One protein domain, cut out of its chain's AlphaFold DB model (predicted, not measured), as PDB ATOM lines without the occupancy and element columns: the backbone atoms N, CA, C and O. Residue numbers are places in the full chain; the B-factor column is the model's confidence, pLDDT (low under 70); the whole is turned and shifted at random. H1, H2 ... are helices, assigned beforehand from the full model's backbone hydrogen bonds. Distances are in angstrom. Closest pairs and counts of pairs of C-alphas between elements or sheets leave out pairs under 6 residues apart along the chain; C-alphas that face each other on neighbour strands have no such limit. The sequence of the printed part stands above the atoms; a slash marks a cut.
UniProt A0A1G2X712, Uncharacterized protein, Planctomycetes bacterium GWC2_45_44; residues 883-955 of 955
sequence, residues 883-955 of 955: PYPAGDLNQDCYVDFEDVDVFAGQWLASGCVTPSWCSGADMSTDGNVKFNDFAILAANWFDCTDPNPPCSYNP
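AT A GLANCE: This is residues 883 to 955 of the 955 residues of an uncharacterized protein of Planctomycetes bacterium GWC2_45_44 (UniProt A0A1G2X712). Little regular structure is present: two short helices, H1 and H2, lie side by side and run opposite ways, among long loops. The loop of residues 906 to 930 lies toward one end, and the last residues, ending at Pro 955, reach toward the other. The printed part has 73 residues, with H1 then H2 and no named strand; the class is all helix, with 18 residues in named elements. It is compact, with a radius of gyration of the C-alphas of 12.3 A, and elongated, spanning 38 by 21 by 17 A.

HOW THE PARTS SIT: H1, residues 897 to 905, and H2, residues 931 to 939, are close but not clearly touching; their closest C-alphas, of Phe 903 and Phe 934, are 7.9 A apart. They run opposite ways at a shallow tilt of 7 degrees. In H1 and H2 every O i to N i+4 pair is within hydrogen-bond range.

IN THESE COORDINATES: H1 is 12.3 A long from C-alpha 897 at (192.861, 166.739, 138.007). H2 is 11.9 A long and ends with C-alpha 939 at (182.837, 175.643, 141.163).

THE WHOLE: The farthest C-alphas, of Gly 911 and Pro 955, are 38.4 A apart. The link from H1 to H2 is long, 25 residues. The printed part has no cut; residues 949 to 955 are under pLDDT 70.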
ATOM      1  N   PRO A 883     178.287 171.194 125.450       89.12
ATOM      2  CA  PRO A 883     179.404 172.137 125.506       89.12
ATOM      3  C   PRO A 883     180.365 171.789 126.647       89.12
ATOM      4  O   PRO A 883     179.905 171.364 127.700       89.12
ATOM      5  N   TYR A 884     181.669 172.034 126.473       91.94
ATOM      6  CA  TYR A 884     182.652 171.825 127.543       91.94
ATOM      7  C   TYR A 884     182.224 172.541 128.838       91.94
ATOM      8  O   TYR A 884     181.857 173.728 128.773       91.94
ATOM      9  N   PRO A 885     182.255 171.868 130.006       92.75
ATOM     10  CA  PRO A 885     181.961 172.513 131.273       92.75
ATOM     11  C   PRO A 885     182.937 173.667 131.524       92.75
ATOM     12  O   PRO A 885     184.083 173.667 131.071       92.75
ATOM     13  N   ALA A 886     182.505 174.676 132.275       93.88
ATOM     14  CA  ALA A 886     183.386 175.790 132.602       93.88
ATOM     15  C   ALA A 886     184.498 175.325 133.560       93.88
ATOM     16  O   ALA A 886     184.271 175.221 134.755       93.88
ATOM     17  N   GLY A 887     185.708 175.087 133.061       95.25
ATOM     18  CA  GLY A 887     186.812 174.553 133.867       95.25
ATOM     19  C   GLY A 887     187.448 173.298 133.286       95.25
ATOM     20  O   GLY A 887     188.500 172.919 133.779       95.25
ATOM     21  N   ASP A 888     186.853 172.729 132.236       96.06
ATOM     22  CA  ASP A 888     187.463 171.718 131.372       96.06
ATOM     23  C   ASP A 888     188.441 172.433 130.421       96.06
ATOM     24  O   ASP A 888     188.065 173.087 129.439       96.06
ATOM     25  N   LEU A 889     189.708 172.447 130.820       96.25
ATOM     26  CA  LEU A 889     190.805 173.140 130.159       96.25
ATOM     27  C   LEU A 889     191.532 172.243 129.153       96.25
ATOM     28  O   LEU A 889     192.163 172.779 128.235       96.25
ATOM     29  N   ASN A 890     191.476 170.915 129.312       94.31
ATOM     30  CA  ASN A 890     192.071 169.955 128.375       94.31
ATOM     31  C   ASN A 890     191.092 169.498 127.267       94.31
ATOM     32  O   ASN A 890     191.547 168.918 126.278       94.31
ATOM     33  N   GLN A 891     189.809 169.866 127.371       92.88
ATOM     34  CA  GLN A 891     188.722 169.561 126.437       92.88
ATOM     35  C   GLN A 891     188.390 168.068 126.354       92.88
ATOM     36  O   GLN A 891     188.074 167.560 125.269       92.88
ATOM     37  N   ASP A 892     188.467 167.368 127.484       89.00
ATOM     38  CA  ASP A 892     188.197 165.933 127.582       89.00
ATOM     39  C   ASP A 892     186.792 165.578 128.085       89.00
ATOM     40  O   ASP A 892     186.464 164.392 128.122       89.00
ATOM     41  N   CYS A 893     185.954 166.587 128.363       91.56
ATOM     42  CA  CYS A 893     184.575 166.503 128.854       91.56
ATOM     43  C   CYS A 893     184.389 166.423 130.357       91.56
ATOM     44  O   CYS A 893     183.237 166.390 130.812       91.56
ATOM     45  N   TYR A 894     185.477 166.422 131.110       91.88
ATOM     46  CA  TYR A 894     185.486 166.316 132.553       91.88
ATOM     47  C   TYR A 894     186.166 167.552 133.131       91.88
ATOM     48  O   TYR A 894     187.014 168.171 132.509       91.88
ATOM     49  N   VAL A 895     185.746 167.956 134.329       94.62
ATOM     50  CA  VAL A 895     186.515 168.912 135.130       94.62
ATOM     51  C   VAL A 895     187.189 168.142 136.250       94.62
ATOM     52  O   VAL A 895     186.574 167.868 137.292       94.62
ATOM     53  N   ASP A 896     188.446 167.770 136.036       94.94
ATOM     54  CA  ASP A 896     189.195 166.904 136.930       94.94
ATOM     55  C   ASP A 896     190.656 167.345 137.161       94.94
ATOM     56  O   ASP A 896     191.034 168.517 137.071       94.94
ATOM     57  N   PHE A 897     191.486 166.419 137.644       96.56
ATOM     58  CA  PHE A 897     192.861 166.739 138.007       96.56
ATOM     59  C   PHE A 897     193.743 167.101 136.814       96.56
ATOM     60  O   PHE A 897     194.718 167.827 137.024       96.56
ATOM     61  N   GLU A 898     193.424 166.641 135.609       96.44
ATOM     62  CA  GLU A 898     194.147 167.029 134.403       96.44
ATOM     63  C   GLU A 898     193.930 168.518 134.102       96.44
ATOM     64  O   GLU A 898     194.893 169.237 133.821       96.44
ATOM     65  N   ASP A 899     192.727 169.044 134.331       97.56
ATOM     66  CA  ASP A 899     192.457 170.481 134.204       97.56
ATOM     67  C   ASP A 899     193.167 171.307 135.261       97.56
ATOM     68  O   ASP A 899     193.652 172.409 134.993       97.56
ATOM     69  N   VAL A 900     193.279 170.779 136.482       97.75
ATOM     70  CA  VAL A 900     194.070 171.429 137.534       97.75
ATOM     71  C   VAL A 900     195.542 171.489 137.147       97.75
ATOM     72  O   VAL A 900     196.190 172.485 137.471       97.75
ATOM     73  N   ASP A 901     196.079 170.478 136.459       97.88
ATOM     74  CA  ASP A 901     197.459 170.494 135.961       97.88
ATOM     75  C   ASP A 901     197.646 171.570 134.879       97.88
ATOM     76  O   ASP A 901     198.552 172.407 134.983       97.88
ATOM     77  N   VAL A 902     196.722 171.649 133.913       97.69
ATOM     78  CA  VAL A 902     196.708 172.714 132.894       97.69
ATOM     79  C   VAL A 902     196.613 174.097 133.551       97.69
ATOM     80  O   VAL A 902     197.397 174.997 133.234       97.69
ATOM     81  N   PHE A 903     195.708 174.263 134.519       98.25
ATOM     82  CA  PHE A 903     195.537 175.502 135.276       98.25
ATOM     83  C   PHE A 903     196.798 175.872 136.067       98.25
ATOM     84  O   PHE A 903     197.239 177.024 136.049       98.25
ATOM     85  N   ALA A 904     197.411 174.903 136.754       97.94
ATOM     86  CA  ALA A 904     198.620 175.099 137.546       97.94
ATOM     87  C   ALA A 904     199.810 175.515 136.673       97.94
ATOM     88  O   ALA A 904     200.581 176.393 137.074       97.94
ATOM     89  N   GLY A 905     199.920 174.962 135.460       97.44
ATOM     90  CA  GLY A 905     200.909 175.369 134.461       97.44
ATOM     91  C   GLY A 905     200.780 176.833 134.024       97.44
ATOM     92  O   GLY A 905     201.764 177.437 133.594       97.44
ATOM     93  N   GLN A 906     199.592 177.425 134.181       98.06
ATOM     94  CA  GLN A 906     199.292 178.819 133.848       98.06
ATOM     95  C   GLN A 906     199.146 179.717 135.087       98.06
ATOM     96  O   GLN A 906     198.815 180.895 134.959       98.06
ATOM     97  N   TRP A 907     199.390 179.211 136.300       98.19
ATOM     98  CA  TRP A 907     199.153 179.966 137.531       98.19
ATOM     99  C   TRP A 907     199.982 181.257 137.587       98.19
ATOM    100  O   TRP A 907     201.204 181.239 137.429       98.19
ATOM    101  N   LEU A 908     199.316 182.388 137.860       97.94
ATOM    102  CA  LEU A 908     199.894 183.741 137.841       97.94
ATOM    103  C   LEU A 908     200.391 184.207 136.460       97.94
ATOM    104  O   LEU A 908     201.103 185.216 136.380       97.94
ATOM    105  N   ALA A 909     200.011 183.527 135.372       97.44
ATOM    106  CA  ALA A 909     200.201 184.049 134.027       97.44
ATOM    107  C   ALA A 909     199.434 185.372 133.860       97.44
ATOM    108  O   ALA A 909     198.354 185.570 134.418       97.44
ATOM    109  N   SER A 910     200.015 186.299 133.102       97.50
ATOM    110  CA  SER A 910     199.449 187.627 132.837       97.50
ATOM    111  C   SER A 910     199.598 187.978 131.362       97.50
ATOM    112  O   SER A 910     200.415 187.385 130.655       97.50
ATOM    113  N   GLY A 911     198.814 188.948 130.893       96.62
ATOM    114  CA  GLY A 911     198.771 189.295 129.472       96.62
ATOM    115  C   GLY A 911     198.019 188.257 128.635       96.62
ATOM    116  O   GLY A 911     198.256 188.160 127.431       96.62
ATOM    117  N   CYS A 912     197.126 187.491 129.267       97.56
ATOM    118  CA  CYS A 912     196.220 186.578 128.586       97.56
ATOM    119  C   CYS A 912     195.286 187.391 127.678       97.56
ATOM    120  O   CYS A 912     194.700 188.388 128.100       97.56
ATOM    121  N   VAL A 913     195.186 187.003 126.408       96.75
ATOM    122  CA  VAL A 913     194.358 187.684 125.404       96.75
ATOM    123  C   VAL A 913     193.692 186.661 124.488       96.75
ATOM    124  O   VAL A 913     194.102 185.500 124.417       96.75
ATOM    125  N   THR A 914     192.676 187.101 123.747       92.69
ATOM    126  CA  THR A 914     192.021 186.289 122.715       92.69
ATOM    127  C   THR A 914     193.020 185.787 121.658       92.69
ATOM    128  O   THR A 914     193.898 186.558 121.259       92.69
ATOM    129  N   PRO A 915     192.843 184.572 121.110       89.12
ATOM    130  CA  PRO A 915     191.735 183.652 121.379       89.12
ATOM    131  C   PRO A 915     191.987 182.699 122.555       89.12
ATOM    132  O   PRO A 915     191.045 182.057 122.997       89.12
ATOM    133  N   SER A 916     193.228 182.588 123.044       89.62
ATOM    134  CA  SER A 916     193.615 181.482 123.922       89.62
ATOM    135  C   SER A 916     193.363 181.725 125.402       89.62
ATOM    136  O   SER A 916     193.233 180.743 126.114       89.62
ATOM    137  N   TRP A 917     193.341 182.974 125.889       96.69
ATOM    138  CA  TRP A 917     193.156 183.281 127.320       96.69
ATOM    139  C   TRP A 917     194.047 182.428 128.243       96.69
ATOM    140  O   TRP A 917     193.592 181.863 129.231       96.69
ATOM    141  N   CYS A 918     195.332 182.307 127.873       97.38
ATOM    142  CA  CYS A 918     196.296 181.422 128.540       97.38
ATOM    143  C   CYS A 918     195.835 179.953 128.561       97.38
ATOM    144  O   CYS A 918     195.754 179.332 129.613       97.38
ATOM    145  N   SER A 919     195.514 179.417 127.379       95.25
ATOM    146  CA  SER A 919     194.975 178.059 127.195       95.25
ATOM    147  C   SER A 919     193.685 177.808 127.987       95.25
ATOM    148  O   SER A 919     193.496 176.741 128.551       95.25
ATOM    149  N   GLY A 920     192.820 178.819 128.075       96.00
ATOM    150  CA  GLY A 920     191.551 178.769 128.798       96.00
ATOM    151  C   GLY A 920     191.656 179.029 130.301       96.00
ATOM    152  O   GLY A 920     190.627 179.248 130.929       96.00
ATOM    153  N   ALA A 921     192.860 179.069 130.886       97.75
ATOM    154  CA  ALA A 921     193.030 179.189 132.335       97.75
ATOM    155  C   ALA A 921     192.583 180.548 132.913       97.75
ATOM    156  O   ALA A 921     192.216 180.614 134.084       97.75
ATOM    157  N   ASP A 922     192.584 181.631 132.125       98.06
ATOM    158  CA  ASP A 922     191.979 182.928 132.492       98.06
ATOM    159  C   ASP A 922     190.474 182.912 132.169       98.06
ATOM    160  O   ASP A 922     189.989 183.601 131.268       98.06
ATOM    161  N   MET A 923     189.733 182.067 132.890       97.31
ATOM    162  CA  MET A 923     188.288 181.859 132.712       97.31
ATOM    163  C   MET A 923     187.457 183.119 132.999       97.31
ATOM    164  O   MET A 923     186.347 183.259 132.488       97.31
ATOM    165  N   SER A 924     187.971 184.050 133.810       97.25
ATOM    166  CA  SER A 924     187.332 185.345 134.067       97.25
ATOM    167  C   SER A 924     187.586 186.375 132.961       97.25
ATOM    168  O   SER A 924     186.912 187.409 132.921       97.25
ATOM    169  N   THR A 925     188.489 186.075 132.019       97.31
ATOM    170  CA  THR A 925     188.873 186.910 130.869       97.31
ATOM    171  C   THR A 925     189.372 188.303 131.262       97.31
ATOM    172  O   THR A 925     189.159 189.283 130.543       97.31
ATOM    173  N   ASP A 926     190.029 188.417 132.422       97.56
ATOM    174  CA  ASP A 926     190.517 189.700 132.950       97.56
ATOM    175  C   ASP A 926     192.012 189.963 132.706       97.56
ATOM    176  O   ASP A 926     192.574 190.979 133.140       97.56
ATOM    177  N   GLY A 927     192.638 189.083 131.928       97.94
ATOM    178  CA  GLY A 927     194.010 189.159 131.456       97.94
ATOM    179  C   GLY A 927     195.023 188.498 132.387       97.94
ATOM    180  O   GLY A 927     196.225 188.613 132.117       97.94
ATOM    181  N   ASN A 928     194.589 187.864 133.484       98.19
ATOM    182  CA  ASN A 928     195.469 187.256 134.484       98.19
ATOM    183  C   ASN A 928     194.858 185.988 135.087       98.19
ATOM    184  O   ASN A 928     193.762 186.047 135.626       98.19
ATOM    185  N   VAL A 929     195.631 184.903 135.153       98.19
ATOM    186  CA  VAL A 929     195.232 183.662 135.832       98.19
ATOM    187  C   VAL A 929     195.462 183.797 137.339       98.19
ATOM    188  O   VAL A 929     196.602 183.857 137.812       98.19
ATOM    189  N   LYS A 930     194.382 183.869 138.121       98.19
ATOM    190  CA  LYS A 930     194.414 184.094 139.575       98.19
ATOM    191  C   LYS A 930     193.286 183.358 140.303       98.19
ATOM    192  O   LYS A 930     192.619 182.478 139.775       98.19
ATOM    193  N   PHE A 931     193.066 183.713 141.570       98.31
ATOM    194  CA  PHE A 931     192.063 183.056 142.413       98.31
ATOM    195  C   PHE A 931     190.619 183.174 141.912       98.31
ATOM    196  O   PHE A 931     189.811 182.321 142.262       98.31
ATOM    197  N   ASN A 932     190.284 184.198 141.122       98.25
ATOM    198  CA  ASN A 932     188.950 184.295 140.527       98.25
ATOM    199  C   ASN A 932     188.729 183.180 139.499       98.25
ATOM    200  O   ASN A 932     187.663 182.579 139.492       98.25
ATOM    201  N   ASP A 933     189.744 182.864 138.699       98.31
ATOM    202  CA  ASP A 933     189.693 181.784 137.714       98.31
ATOM    203  C   ASP A 933     189.695 180.422 138.407       98.31
ATOM    204  O   ASP A 933     188.864 179.572 138.106       98.31
ATOM    205  N   PHE A 934     190.528 180.252 139.442       98.19
ATOM    206  CA  PHE A 934     190.501 179.040 140.269       98.19
ATOM    207  C   PHE A 934     189.126 178.810 140.911       98.19
ATOM    208  O   PHE A 934     188.691 177.673 141.049       98.19
ATOM    209  N   ALA A 935     188.425 179.879 141.305       98.00
ATOM    210  CA  ALA A 935     187.075 179.766 141.843       98.00
ATOM    211  C   ALA A 935     186.058 179.285 140.793       98.00
ATOM    212  O   ALA A 935     185.104 178.618 141.180       98.00
ATOM    213  N   ILE A 936     186.258 179.588 139.502       97.94
ATOM    214  CA  ILE A 936     185.429 179.063 138.404       97.94
ATOM    215  C   ILE A 936     185.713 177.570 138.212       97.94
ATOM    216  O   ILE A 936     184.774 176.783 138.274       97.94
ATOM    217  N   LEU A 937     186.982 177.161 138.097       97.94
ATOM    218  CA  LEU A 937     187.341 175.738 137.983       97.94
ATOM    219  C   LEU A 937     186.844 174.928 139.189       97.94
ATOM    220  O   LEU A 937     186.217 173.889 139.029       97.94
ATOM    221  N   ALA A 938     187.029 175.436 140.411       97.31
ATOM    222  CA  ALA A 938     186.566 174.757 141.621       97.31
ATOM    223  C   ALA A 938     185.032 174.691 141.743       97.31
ATOM    224  O   ALA A 938     184.519 173.797 142.415       97.31
ATOM    225  N   ALA A 939     184.299 175.638 141.146       97.00
ATOM    226  CA  ALA A 939     182.837 175.643 141.163       97.00
ATOM    227  C   ALA A 939     182.224 174.586 140.234       97.00
ATOM    228  O   ALA A 939     181.107 174.161 140.507       97.00
ATOM    229  N   ASN A 940     182.959 174.167 139.203       95.88
ATOM    230  CA  ASN A 940     182.543 173.143 138.245       95.88
ATOM    231  C   ASN A 940     183.309 171.827 138.467       95.88
ATOM    232  O   ASN A 940     183.394 170.995 137.578       95.88
ATOM    233  N   TRP A 941     183.928 171.638 139.636       95.62
ATOM    234  CA  TRP A 941     184.722 170.446 139.930       95.62
ATOM    235  C   TRP A 941     183.867 169.173 139.875       95.62
ATOM    236  O   TRP A 941     182.868 169.089 140.592       95.62
ATOM    237  N   PHE A 942     184.305 168.172 139.103       92.00
ATOM    238  CA  PHE A 942     183.536 166.974 138.734       92.00
ATOM    239  C   PHE A 942     182.280 167.228 137.888       92.00
ATOM    240  O   PHE A 942     181.482 166.303 137.715       92.00
ATOM    241  N   ASP A 943     182.091 168.431 137.343       92.50
ATOM    242  CA  ASP A 943     181.115 168.596 136.273       92.50
ATOM    243  C   ASP A 943     181.598 167.828 135.043       92.50
ATOM    244  O   ASP A 943     182.796 167.691 134.784       92.50
ATOM    245  N   CYS A 944     180.639 167.298 134.296       89.12
ATOM    246  CA  CYS A 944     180.905 166.551 133.088       89.12
ATOM    247  C   CYS A 944     179.785 166.774 132.074       89.12
ATOM    248  O   CYS A 944     178.607 166.833 132.437       89.12
ATOM    249  N   THR A 945     180.158 166.848 130.798       87.06
ATOM    250  CA  THR A 945     179.225 166.831 129.663       87.06
ATOM    251  C   THR A 945     179.495 165.692 128.684       87.06
ATOM    252  O   THR A 945     178.912 165.692 127.602       87.06
ATOM    253  N   ASP A 946     180.342 164.716 129.034       81.88
ATOM    254  CA  ASP A 946     180.478 163.466 128.281       81.88
ATOM    255  C   ASP A 946     179.109 162.760 128.236       81.88
ATOM    256  O   ASP A 946     178.512 162.451 129.274       81.88
ATOM    257  N   PRO A 947     178.566 162.532 127.038       72.81
ATOM    258  CA  PRO A 947     177.300 161.836 126.859       72.81
ATOM    259  C   PRO A 947     177.406 160.330 127.107       72.81
ATOM    260  O   PRO A 947     176.380 159.662 127.264       72.81
ATOM    261  N   ASN A 948     178.618 159.774 127.144       71.50
ATOM    262  CA  ASN A 948     178.834 158.396 127.544       71.50
ATOM    263  C   ASN A 948     178.943 158.304 129.079       71.50
ATOM    264  O   ASN A 948     179.477 159.195 129.739       71.50
ATOM    265  N   PRO A 949     178.450 157.215 129.700       64.31
ATOM    266  CA  PRO A 949     178.728 156.939 131.107       64.31
ATOM    267  C   PRO A 949     180.250 156.944 131.339       64.31
ATOM    268  O   PRO A 949     180.963 156.310 130.559       64.31
ATOM    269  N   PRO A 950     180.746 157.609 132.399       65.44
ATOM    270  CA  PRO A 950     180.156 157.625 133.736       65.44
ATOM    271  C   PRO A 950     179.528 158.954 134.186       65.44
ATOM    272  O   PRO A 950     179.266 159.091 135.376       65.44
ATOM    273  N   CYS A 951     179.218 159.914 133.313       68.31
ATOM    274  CA  CYS A 951     178.718 161.236 133.755       68.31
ATOM    275  C   CYS A 951     177.320 161.227 134.398       68.31
ATOM    276  O   CYS A 951     176.867 162.212 134.975       68.31
ATOM    277  N   SER A 952     176.676 160.057 134.416       52.88
ATOM    278  CA  SER A 952     175.526 159.719 135.260       52.88
ATOM    279  C   SER A 952     175.884 159.353 136.714       52.88
ATOM    280  O   SER A 952     174.988 159.044 137.503       52.88
ATOM    281  N   TYR A 953     177.159 159.407 137.115       43.75
ATOM    282  CA  TYR A 953     177.588 159.233 138.502       43.75
ATOM    283  C   TYR A 953     177.359 160.530 139.279       43.75
ATOM    284  O   TYR A 953     178.274 161.300 139.541       43.75
ATOM    285  N   ASN A 954     176.104 160.767 139.650       38.09
ATOM    286  CA  ASN A 954     175.760 161.723 140.695       38.09
ATOM    287  C   ASN A 954     176.079 161.062 142.058       38.09
ATOM    288  O   ASN A 954     175.392 160.093 142.403       38.09
ATOM    289  N   PRO A 955     177.138 161.474 142.787       40.44
ATOM    290  CA  PRO A 955     177.526 160.853 144.057       40.44
ATOM    291  C   PRO A 955     176.517 161.041 145.201       40.44
ATOM    292  O   PRO A 955     175.796 162.065 145.236       40.44
TER     293      PRO A 955